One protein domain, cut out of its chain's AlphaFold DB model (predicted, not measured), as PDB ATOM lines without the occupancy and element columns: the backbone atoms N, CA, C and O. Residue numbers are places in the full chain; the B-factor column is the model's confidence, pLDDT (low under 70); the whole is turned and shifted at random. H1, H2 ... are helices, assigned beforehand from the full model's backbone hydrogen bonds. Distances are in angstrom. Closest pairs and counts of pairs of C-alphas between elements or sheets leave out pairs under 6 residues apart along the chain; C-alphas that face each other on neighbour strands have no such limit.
ATOM      1  N   VAL A 178     -46.298 110.946 225.988       84.29
ATOM      2  CA  VAL A 178     -47.161 110.142 226.866       84.29
ATOM      3  C   VAL A 178     -48.500 109.873 226.183       84.29
ATOM      4  O   VAL A 178     -48.938 108.724 226.138       84.29
ATOM      5  N   TYR A 179     -49.110 110.903 225.595       86.50
ATOM      6  CA  TYR A 179     -50.363 110.768 224.862       86.50
ATOM      7  C   TYR A 179     -50.229 109.829 223.661       86.50
ATOM      8  O   TYR A 179     -51.028 108.909 223.518       86.50
ATOM      9  N   LEU A 180     -49.181 109.977 222.845       85.00
ATOM     10  CA  LEU A 180     -48.925 109.090 221.709       85.00
ATOM     11  C   LEU A 180     -48.795 107.626 222.151       85.00
ATOM     12  O   LEU A 180     -49.375 106.741 221.523       85.00
ATOM     13  N   GLY A 181     -48.091 107.370 223.258       83.62
ATOM     14  CA  GLY A 181     -48.009 106.035 223.849       83.62
ATOM     15  C   GLY A 181     -49.381 105.499 224.274       83.62
ATOM     16  O   GLY A 181     -49.729 104.364 223.955       83.62
ATOM     17  N   GLN A 182     -50.202 106.320 224.935       84.81
ATOM     18  CA  GLN A 182     -51.566 105.948 225.330       84.81
ATOM     19  C   GLN A 182     -52.475 105.676 224.124       84.81
ATOM     20  O   GLN A 182     -53.233 104.705 224.136       84.81
ATOM     21  N   VAL A 183     -52.378 106.487 223.068       84.90
ATOM     22  CA  VAL A 183     -53.121 106.302 221.814       84.90
ATOM     23  C   VAL A 183     -52.734 104.981 221.159       84.90
ATOM     24  O   VAL A 183     -53.621 104.211 220.801       84.90
ATOM     25  N   GLN A 184     -51.439 104.666 221.074       83.96
ATOM     26  CA  GLN A 184     -50.964 103.393 220.523       83.96
ATOM     27  C   GLN A 184     -51.444 102.191 221.343       83.96
ATOM     28  O   GLN A 184     -51.885 101.192 220.777       83.96
ATOM     29  N   ILE A 185     -51.414 102.278 222.677       82.73
ATOM     30  CA  ILE A 185     -51.949 101.224 223.553       82.73
ATOM     31  C   ILE A 185     -53.450 101.038 223.308       82.73
ATOM     32  O   ILE A 185     -53.915  99.905 223.171       82.73
ATOM     33  N   LYS A 186     -54.207 102.137 223.209       84.98
ATOM     34  CA  LYS A 186     -55.650 102.108 222.950       84.98
ATOM     35  C   LYS A 186     -55.971 101.539 221.566       84.98
ATOM     36  O   LYS A 186     -56.891 100.738 221.447       84.98
ATOM     37  N   GLU A 187     -55.206 101.901 220.538       85.82
ATOM     38  CA  GLU A 187     -55.366 101.379 219.178       85.82
ATOM     39  C   GLU A 187     -55.036  99.883 219.104       85.82
ATOM     40  O   GLU A 187     -55.776  99.115 218.495       85.82
ATOM     41  N   ASN A 188     -53.978  99.439 219.783       86.01
ATOM     42  CA  ASN A 188     -53.642  98.020 219.872       86.01
ATOM     43  C   ASN A 188     -54.706  97.231 220.650       86.01
ATOM     44  O   ASN A 188     -55.053  96.121 220.251       86.01
ATOM     45  N   LYS A 189     -55.256  97.800 221.734       85.60
ATOM     46  CA  LYS A 189     -56.396  97.215 222.462       85.60
ATOM     47  C   LYS A 189     -57.626  97.118 221.556       85.60
ATOM     48  O   LYS A 189     -58.286  96.087 221.572       85.60
ATOM     49  N   ARG A 190     -57.889  98.143 220.735       88.36
ATOM     50  CA  ARG A 190     -58.972  98.143 219.743       88.36
ATOM     51  C   ARG A 190     -58.811  97.030 218.715       88.36
ATOM     52  O   ARG A 190     -59.735  96.252 218.563       88.36
ATOM     53  N   LYS A 191     -57.646  96.912 218.074       89.18
ATOM     54  CA  LYS A 191     -57.389  95.863 217.068       89.18
ATOM     55  C   LYS A 191     -57.597  94.462 217.642       89.18
ATOM     56  O   LYS A 191     -58.299  93.656 217.051       89.18
ATOM     57  N   LYS A 192     -57.068  94.204 218.843       88.10
ATOM     58  CA  LYS A 192     -57.267  92.924 219.542       88.10
ATOM     59  C   LYS A 192     -58.731  92.669 219.908       88.10
ATOM     60  O   LYS A 192     -59.181  91.532 219.847       88.10
ATOM     61  N   ALA A 193     -59.457  93.709 220.315       87.57
ATOM     62  CA  ALA A 193     -60.882  93.608 220.601       87.57
ATOM     63  C   ALA A 193     -61.677  93.293 219.325       87.57
ATOM     64  O   ALA A 193     -62.473  92.365 219.338       87.57
ATOM     65  N   GLU A 194     -61.412  93.994 218.221       89.66
ATOM     66  CA  GLU A 194     -62.037  93.736 216.918       89.66
ATOM     67  C   GLU A 194     -61.787  92.290 216.464       89.66
ATOM     68  O   GLU A 194     -62.735  91.580 216.144       89.66
ATOM     69  N   GLU A 195     -60.534  91.819 216.510       88.95
ATOM     70  CA  GLU A 195     -60.166  90.428 216.199       88.95
ATOM     71  C   GLU A 195     -60.935  89.416 217.060       88.95
ATOM     72  O   GLU A 195     -61.467  88.434 216.542       88.95
ATOM     73  N   TYR A 196     -61.032  89.669 218.366       89.29
ATOM     74  CA  TYR A 196     -61.773  88.814 219.287       89.29
ATOM     75  C   TYR A 196     -63.266  88.752 218.939       89.29
ATOM     76  O   TYR A 196     -63.819  87.659 218.835       89.29
ATOM     77  N   ILE A 197     -63.907  89.897 218.678       88.45
ATOM     78  CA  ILE A 197     -65.319  89.938 218.276       88.45
ATOM     79  C   ILE A 197     -65.536  89.210 216.946       88.45
ATOM     80  O   ILE A 197     -66.481  88.430 216.830       88.45
ATOM     81  N   TYR A 198     -64.651  89.387 215.963       88.70
ATOM     82  CA  TYR A 198     -64.741  88.649 214.703       88.70
ATOM     83  C   TYR A 198     -64.662  87.133 214.905       88.70
ATOM     84  O   TYR A 198     -65.457  86.401 214.313       88.70
ATOM     85  N   GLU A 199     -63.751  86.646 215.751       86.30
ATOM     86  CA  GLU A 199     -63.665  85.213 216.046       86.30
ATOM     87  C   GLU A 199     -64.906  84.707 216.800       86.30
ATOM     88  O   GLU A 199     -65.401  83.630 216.469       86.30
ATOM     89  N   LEU A 200     -65.491  85.485 217.720       86.28
ATOM     90  CA  LEU A 200     -66.762  85.115 218.358       86.28
ATOM     91  C   LEU A 200     -67.895  84.972 217.336       86.28
ATOM     92  O   LEU A 200     -68.596  83.958 217.322       86.28
ATOM     93  N   TYR A 201     -68.052  85.944 216.435       86.17
ATOM     94  CA  TYR A 201     -69.073  85.870 215.385       86.17
ATOM     95  C   TYR A 201     -68.859  84.661 214.471       86.17
ATOM     96  O   TYR A 201     -69.803  83.942 214.152       86.17
ATOM     97  N   LYS A 202     -67.611  84.378 214.109       85.66
ATOM     98  CA  LYS A 202     -67.240  83.226 213.284       85.66
ATOM     99  C   LYS A 202     -67.524  81.883 213.967       85.66
ATOM    100  O   LYS A 202     -67.873  80.922 213.280       85.66
ATOM    101  N   VAL A 203     -67.381  81.801 215.291       84.74
ATOM    102  CA  VAL A 203     -67.692  80.597 216.081       84.74
ATOM    103  C   VAL A 203     -69.202  80.377 216.190       84.74
ATOM    104  O   VAL A 203     -69.655  79.251 215.992       84.74
ATOM    105  N   TYR A 204     -69.984  81.425 216.476       84.35
ATOM    106  CA  TYR A 204     -71.417  81.279 216.764       84.35
ATOM    107  C   TYR A 204     -72.331  81.368 215.535       84.35
ATOM    108  O   TYR A 204     -73.307  80.628 215.459       84.35
ATOM    109  N   PHE A 205     -72.023  82.234 214.568       82.35
ATOM    110  CA  PHE A 205     -72.804  82.378 213.331       82.35
ATOM    111  C   PHE A 205     -72.227  81.565 212.167       82.35
ATOM    112  O   PHE A 205     -72.934  81.265 211.207       82.35
ATOM    113  N   GLY A 206     -70.950  81.181 212.257       78.47
ATOM    114  CA  GLY A 206     -70.246  80.409 211.239       78.47
ATOM    115  C   GLY A 206     -69.262  81.238 210.411       78.47
ATOM    116  O   GLY A 206     -69.242  82.466 210.441       78.47
ATOM    117  N   LYS A 207     -68.419  80.536 209.646       78.30
ATOM    118  CA  LYS A 207     -67.263  81.122 208.942       78.30
ATOM    119  C   LYS A 207     -67.613  82.123 207.842       78.30
ATOM    120  O   LYS A 207     -66.771  82.947 207.505       78.30
ATOM    121  N   GLU A 208     -68.807  82.019 207.272       77.78
ATOM    122  CA  GLU A 208     -69.256  82.867 206.163       77.78
ATOM    123  C   GLU A 208     -70.030  84.102 206.639       77.78
ATOM    124  O   GLU A 208     -70.348  84.978 205.837       77.78
ATOM    125  N   TYR A 209     -70.333  84.194 207.938       77.34
ATOM    126  CA  TYR A 209     -71.097  85.308 208.473       77.34
ATOM    127  C   TYR A 209     -70.210  86.538 208.690       77.34
ATOM    128  O   TYR A 209     -69.185  86.479 209.371       77.34
ATOM    129  N   LEU A 210     -70.633  87.673 208.134       78.51
ATOM    130  CA  LEU A 210     -69.973  88.961 208.316       78.51
ATOM    131  C   LEU A 210     -70.561  89.675 209.535       78.51
ATOM    132  O   LEU A 210     -71.761  89.943 209.584       78.51
ATOM    133  N   CYS A 211     -69.706  90.002 210.506       79.50
ATOM    134  CA  CYS A 211     -70.098  90.798 211.667       79.50
ATOM    135  C   CYS A 211     -70.588  92.188 211.205       79.50
ATOM    136  O   CYS A 211     -69.844  92.881 210.502       79.50
ATOM    137  N   PRO A 212     -71.814  92.611 211.572       84.78
ATOM    138  CA  PRO A 212     -72.289  93.961 211.298       84.78
ATOM    139  C   PRO A 212     -71.366  95.013 211.921       84.78
ATOM    140  O   PRO A 212     -70.929  94.872 213.062       84.78
ATOM    141  N   LEU A 213     -71.097  96.096 211.188       82.53
ATOM    142  CA  LEU A 213     -70.186  97.152 211.644       82.53
ATOM    143  C   LEU A 213     -70.674  97.827 212.940       82.53
ATOM    144  O   LEU A 213     -69.862  98.167 213.800       82.53
ATOM    145  N   ASP A 214     -71.992  97.971 213.097       87.16
ATOM    146  CA  ASP A 214     -72.611  98.538 214.301       87.16
ATOM    147  C   ASP A 214     -72.327  97.680 215.542       87.16
ATOM    148  O   ASP A 214     -71.903  98.202 216.577       87.16
ATOM    149  N   ASP A 215     -72.480  96.358 215.417       83.90
ATOM    150  CA  ASP A 215     -72.190  95.396 216.484       83.90
ATOM    151  C   ASP A 215     -70.694  95.392 216.823       83.90
ATOM    152  O   ASP A 215     -70.314  95.445 217.996       83.90
ATOM    153  N   LEU A 216     -69.832  95.396 215.800       85.74
ATOM    154  CA  LEU A 216     -68.387  95.461 215.988       85.74
ATOM    155  C   LEU A 216     -67.994  96.698 216.798       85.74
ATOM    156  O   LEU A 216     -67.259  96.578 217.780       85.74
ATOM    157  N   HIS A 217     -68.484  97.880 216.414       86.75
ATOM    158  CA  HIS A 217     -68.191  99.120 217.128       86.75
ATOM    159  C   HIS A 217     -68.736  99.104 218.555       86.75
ATOM    160  O   HIS A 217     -68.029  99.527 219.471       86.75
ATOM    161  N   TYR A 218     -69.950  98.591 218.760       88.18
ATOM    162  CA  TYR A 218     -70.563  98.480 220.079       88.18
ATOM    163  C   TYR A 218     -69.714  97.631 221.038       88.18
ATOM    164  O   TYR A 218     -69.255  98.137 222.067       88.18
ATOM    165  N   TYR A 219     -69.413  96.380 220.677       87.51
ATOM    166  CA  TYR A 219     -68.645  95.482 221.548       87.51
ATOM    167  C   TYR A 219     -67.194  95.929 221.722       87.51
ATOM    168  O   TYR A 219     -66.632  95.862 222.818       87.51
ATOM    169  N   THR A 220     -66.586  96.453 220.660       86.62
ATOM    170  CA  THR A 220     -65.225  96.991 220.719       86.62
ATOM    171  C   THR A 220     -65.139  98.176 221.684       86.62
ATOM    172  O   THR A 220     -64.204  98.250 222.486       86.62
ATOM    173  N   ASN A 221     -66.127  99.079 221.680       86.69
ATOM    174  CA  ASN A 221     -66.179 100.196 222.624       86.69
ATOM    175  C   ASN A 221     -66.367  99.716 224.068       86.69
ATOM    176  O   ASN A 221     -65.635 100.183 224.942       86.69
ATOM    177  N   LEU A 222     -67.239  98.728 224.315       85.96
ATOM    178  CA  LEU A 222     -67.395  98.116 225.643       85.96
ATOM    179  C   LEU A 222     -66.062  97.582 226.188       85.96
ATOM    180  O   LEU A 222     -65.744  97.783 227.364       85.96
ATOM    181  N   ILE A 223     -65.252  96.954 225.328       85.76
ATOM    182  CA  ILE A 223     -63.940  96.414 225.706       85.76
ATOM    183  C   ILE A 223     -62.927  97.532 225.969       85.76
ATOM    184  O   ILE A 223     -62.149  97.467 226.926       85.76
ATOM    185  N   ILE A 224     -62.892  98.554 225.112       83.07
ATOM    186  CA  ILE A 224     -61.892  99.624 225.182       83.07
ATOM    187  C   ILE A 224     -62.136 100.541 226.375       83.07
ATOM    188  O   ILE A 224     -61.172 100.841 227.085       83.07
ATOM    189  N   GLU A 225     -63.379 100.986 226.568       82.94
ATOM    190  CA  GLU A 225     -63.756 101.976 227.582       82.94
ATOM    191  C   GLU A 225     -63.724 101.398 228.998       82.94
ATOM    192  O   GLU A 225     -63.398 102.112 229.947       82.94
ATOM    193  N   SER A 226     -63.971 100.095 229.138       79.64
ATOM    194  CA  SER A 226     -63.905  99.412 230.427       79.64
ATOM    195  C   SER A 226     -62.459  99.111 230.837       79.64
ATOM    196  O   SER A 226     -61.646  98.610 230.049       79.64
ATOM    197  N   THR A 227     -62.138  99.369 232.107       74.75
ATOM    198  CA  THR A 227     -60.860  98.981 232.728       74.75
ATOM    199  C   THR A 227     -60.755  97.464 232.883       74.75
ATOM    200  O   THR A 227     -59.715  96.886 232.576       74.75
ATOM    201  N   SER A 228     -61.854  96.823 233.283       78.56
ATOM    202  CA  SER A 228     -62.023  95.372 233.398       78.56
ATOM    203  C   SER A 228     -63.220  94.917 232.547       78.56
ATOM    204  O   SER A 228     -64.334  94.819 233.066       78.56
ATOM    205  N   PRO A 229     -63.037  94.707 231.232       80.68
ATOM    206  CA  PRO A 229     -64.130  94.303 230.354       80.68
ATOM    207  C   PRO A 229     -64.655  92.908 230.713       80.68
ATOM    208  O   PRO A 229     -63.880  91.976 230.935       80.68
ATOM    209  N   ASN A 230     -65.983  92.771 230.769       86.21
ATOM    210  CA  ASN A 230     -66.643  91.496 231.029       86.21
ATOM    211  C   ASN A 230     -66.819  90.722 229.716       86.21
ATOM    212  O   ASN A 230     -67.849  90.825 229.055       86.21
ATOM    213  N   TYR A 231     -65.787  89.967 229.343       86.74
ATOM    214  CA  TYR A 231     -65.783  89.154 228.124       86.74
ATOM    215  C   TYR A 231     -66.919  88.124 228.097       86.74
ATOM    216  O   TYR A 231     -67.545  87.952 227.057       86.74
ATOM    217  N   GLN A 232     -67.256  87.522 229.243       85.46
ATOM    218  CA  GLN A 232     -68.324  86.523 229.321       85.46
ATOM    219  C   GLN A 232     -69.686  87.109 228.938       85.46
ATOM    220  O   GLN A 232     -70.419  86.502 228.168       85.46
ATOM    221  N   ALA A 233     -70.004  88.315 229.419       87.29
ATOM    222  CA  ALA A 233     -71.260  88.979 229.070       87.29
ATOM    223  C   ALA A 233     -71.356  89.289 227.566       87.29
ATOM    224  O   ALA A 233     -72.428  89.164 226.982       87.29
ATOM    225  N   ILE A 234     -70.236  89.660 226.935       86.74
ATOM    226  CA  ILE A 234     -70.172  89.905 225.488       86.74
ATOM    227  C   ILE A 234     -70.390  88.599 224.711       86.74
ATOM    228  O   ILE A 234     -71.153  88.579 223.747       86.74
ATOM    229  N   GLU A 235     -69.750  87.506 225.132       87.71
ATOM    230  CA  GLU A 235     -69.943  86.183 224.526       87.71
ATOM    231  C   GLU A 235     -71.392  85.707 224.634       87.71
ATOM    232  O   GLU A 235     -71.960  85.249 223.641       87.71
ATOM    233  N   ASP A 236     -71.997  85.842 225.814       87.08
ATOM    234  CA  ASP A 236     -73.375  85.426 226.064       87.08
ATOM    235  C   ASP A 236     -74.365  86.223 225.195       87.08
ATOM    236  O   ASP A 236     -75.264  85.628 224.597       87.08
ATOM    237  N   GLU A 237     -74.158  87.537 225.035       87.83
ATOM    238  CA  GLU A 237     -74.996  88.394 224.183       87.83
ATOM    239  C   GLU A 237     -74.869  88.032 222.691       87.83
ATOM    240  O   GLU A 237     -75.870  87.904 221.980       87.83
ATOM    241  N   ILE A 238     -73.643  87.803 222.202       85.62
ATOM    242  CA  ILE A 238     -73.398  87.378 220.812       85.62
ATOM    243  C   ILE A 238     -74.009  85.994 220.560       85.62
ATOM    244  O   ILE A 238     -74.609  85.753 219.509       85.62
ATOM    245  N   LYS A 239     -73.898  85.081 221.528       85.35
ATOM    246  CA  LYS A 239     -74.488  83.743 221.459       85.35
ATOM    247  C   LYS A 239     -76.015  83.796 221.444       85.35
ATOM    248  O   LYS A 239     -76.631  83.062 220.672       85.35
ATOM    249  N   GLU A 240     -76.631  84.655 222.251       85.91
ATOM    250  CA  GLU A 240     -78.082  84.868 222.240       85.91
ATOM    251  C   GLU A 240     -78.550  85.388 220.874       85.91
ATOM    252  O   GLU A 240     -79.468  84.817 220.279       85.91
ATOM    253  N   LYS A 241     -77.846  86.378 220.302       82.30
ATOM    254  CA  LYS A 241     -78.101  86.853 218.930       82.30
ATOM    255  C   LYS A 241     -77.960  85.736 217.890       82.30
ATOM    256  O   LYS A 241     -78.766  85.659 216.962       82.30
ATOM    257  N   ALA A 242     -76.971  84.857 218.036       81.24
ATOM    258  CA  ALA A 242     -76.781  83.731 217.126       81.24
ATOM    259  C   ALA A 242     -77.949  82.745 217.184       81.24
ATOM    260  O   ALA A 242     -78.469  82.365 216.137       81.24
ATOM    261  N   ILE A 243     -78.408  82.386 218.388       78.44
ATOM    262  CA  ILE A 243     -79.557  81.491 218.593       78.44
ATOM    263  C   ILE A 243     -80.828  82.083 217.971       78.44
ATOM    264  O   ILE A 243     -81.571  81.360 217.310       78.44
ATOM    265  N   LEU A 244     -81.053  83.391 218.135       75.95
ATOM    266  CA  LEU A 244     -82.201  84.092 217.552       75.95
ATOM    267  C   LEU A 244     -82.170  84.122 216.013       75.95
ATOM    268  O   LEU A 244     -83.230  84.123 215.388       75.95
ATOM    269  N   ASN A 245     -80.980  84.096 215.404       71.44
ATOM    270  CA  ASN A 245     -80.806  84.064 213.950       71.44
ATOM    271  C   ASN A 245     -80.820  82.648 213.347       71.44
ATOM    272  O   ASN A 245     -80.852  82.517 212.118       71.44
ATOM    273  N   VAL A 246     -80.824  81.580 214.156       62.77
ATOM    274  CA  VAL A 246     -80.989  80.218 213.629       62.77
ATOM    275  C   VAL A 246     -82.403  80.077 213.070       62.77
ATOM    276  O   VAL A 246     -83.385  79.984 213.807       62.77
TER     277      VAL A 246
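This is residues 178 to 246 of the 255 residues of an uncharacterized protein of Dictyostelium discoideum (UniProt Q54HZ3). One long helix, H1, runs through most of the length of this domain, and the two shorter helices pack on it one after the other: H2 crosses it slantwise over residues 186 to 198, and H3 meets its last turn, residues 200 to 204. The first residues of H1, 178 to 185, stick out free. The printed part has 69 residues with three named helices, in the order H1, H2, H3, and no named strand; the class is all helix. The whole is only just compact, close to loose, with a radius of gyration of the C-alphas of 13.1 A and spans of 47 by 22 by 17 A.

Start from H1, residues 178 to 204. H2, residues 213 to 225, touches H1 at residues 186 to 198 alone; look at the closest C-alphas, those of Ala 193 and Thr 220, 5.5 A apart. These two helices run opposite ways at a steep tilt of 50 degrees. H3, residues 231 to 245, touches H1 at residues 200 to 204 alone, and the closest C-alphas are those of Tyr 204 and Ala 242, 5.9 A apart. H1 and H3 run the same way at a steep tilt of 38 degrees. H2 and H3 are close but not clearly touching: their closest C-alphas, of Tyr 219 and Ile 234, are 7.0 A apart, and they run opposite ways at a shallow tilt of 15 degrees. In H1, H2 and H3 every O i to N i+4 pair is within hydrogen-bond range.

Find C-alpha 178 at (-47.161, 110.142, 226.866); from there H1 runs 39.0 A to C-alpha 204 at (-71.417, 81.279, 216.764). H2 spans 17.9 A from Leu 213 to Glu 225. H3 spans 21.3 A from Tyr 231 to C-alpha 245 at (-80.806, 84.064, 213.950).

The two C-alphas farthest apart are those of Val 178 and Val 246, 47.1 A. Without residues 178 to 185 the body spans 34 by 20 by 17 A. The link from H1 to H2 is short, with 8 residues, and that from H2 to H3 is tight, with 5. The printed part has no cut. Its mean pLDDT is 84.0, and residue 246 alone is under 70.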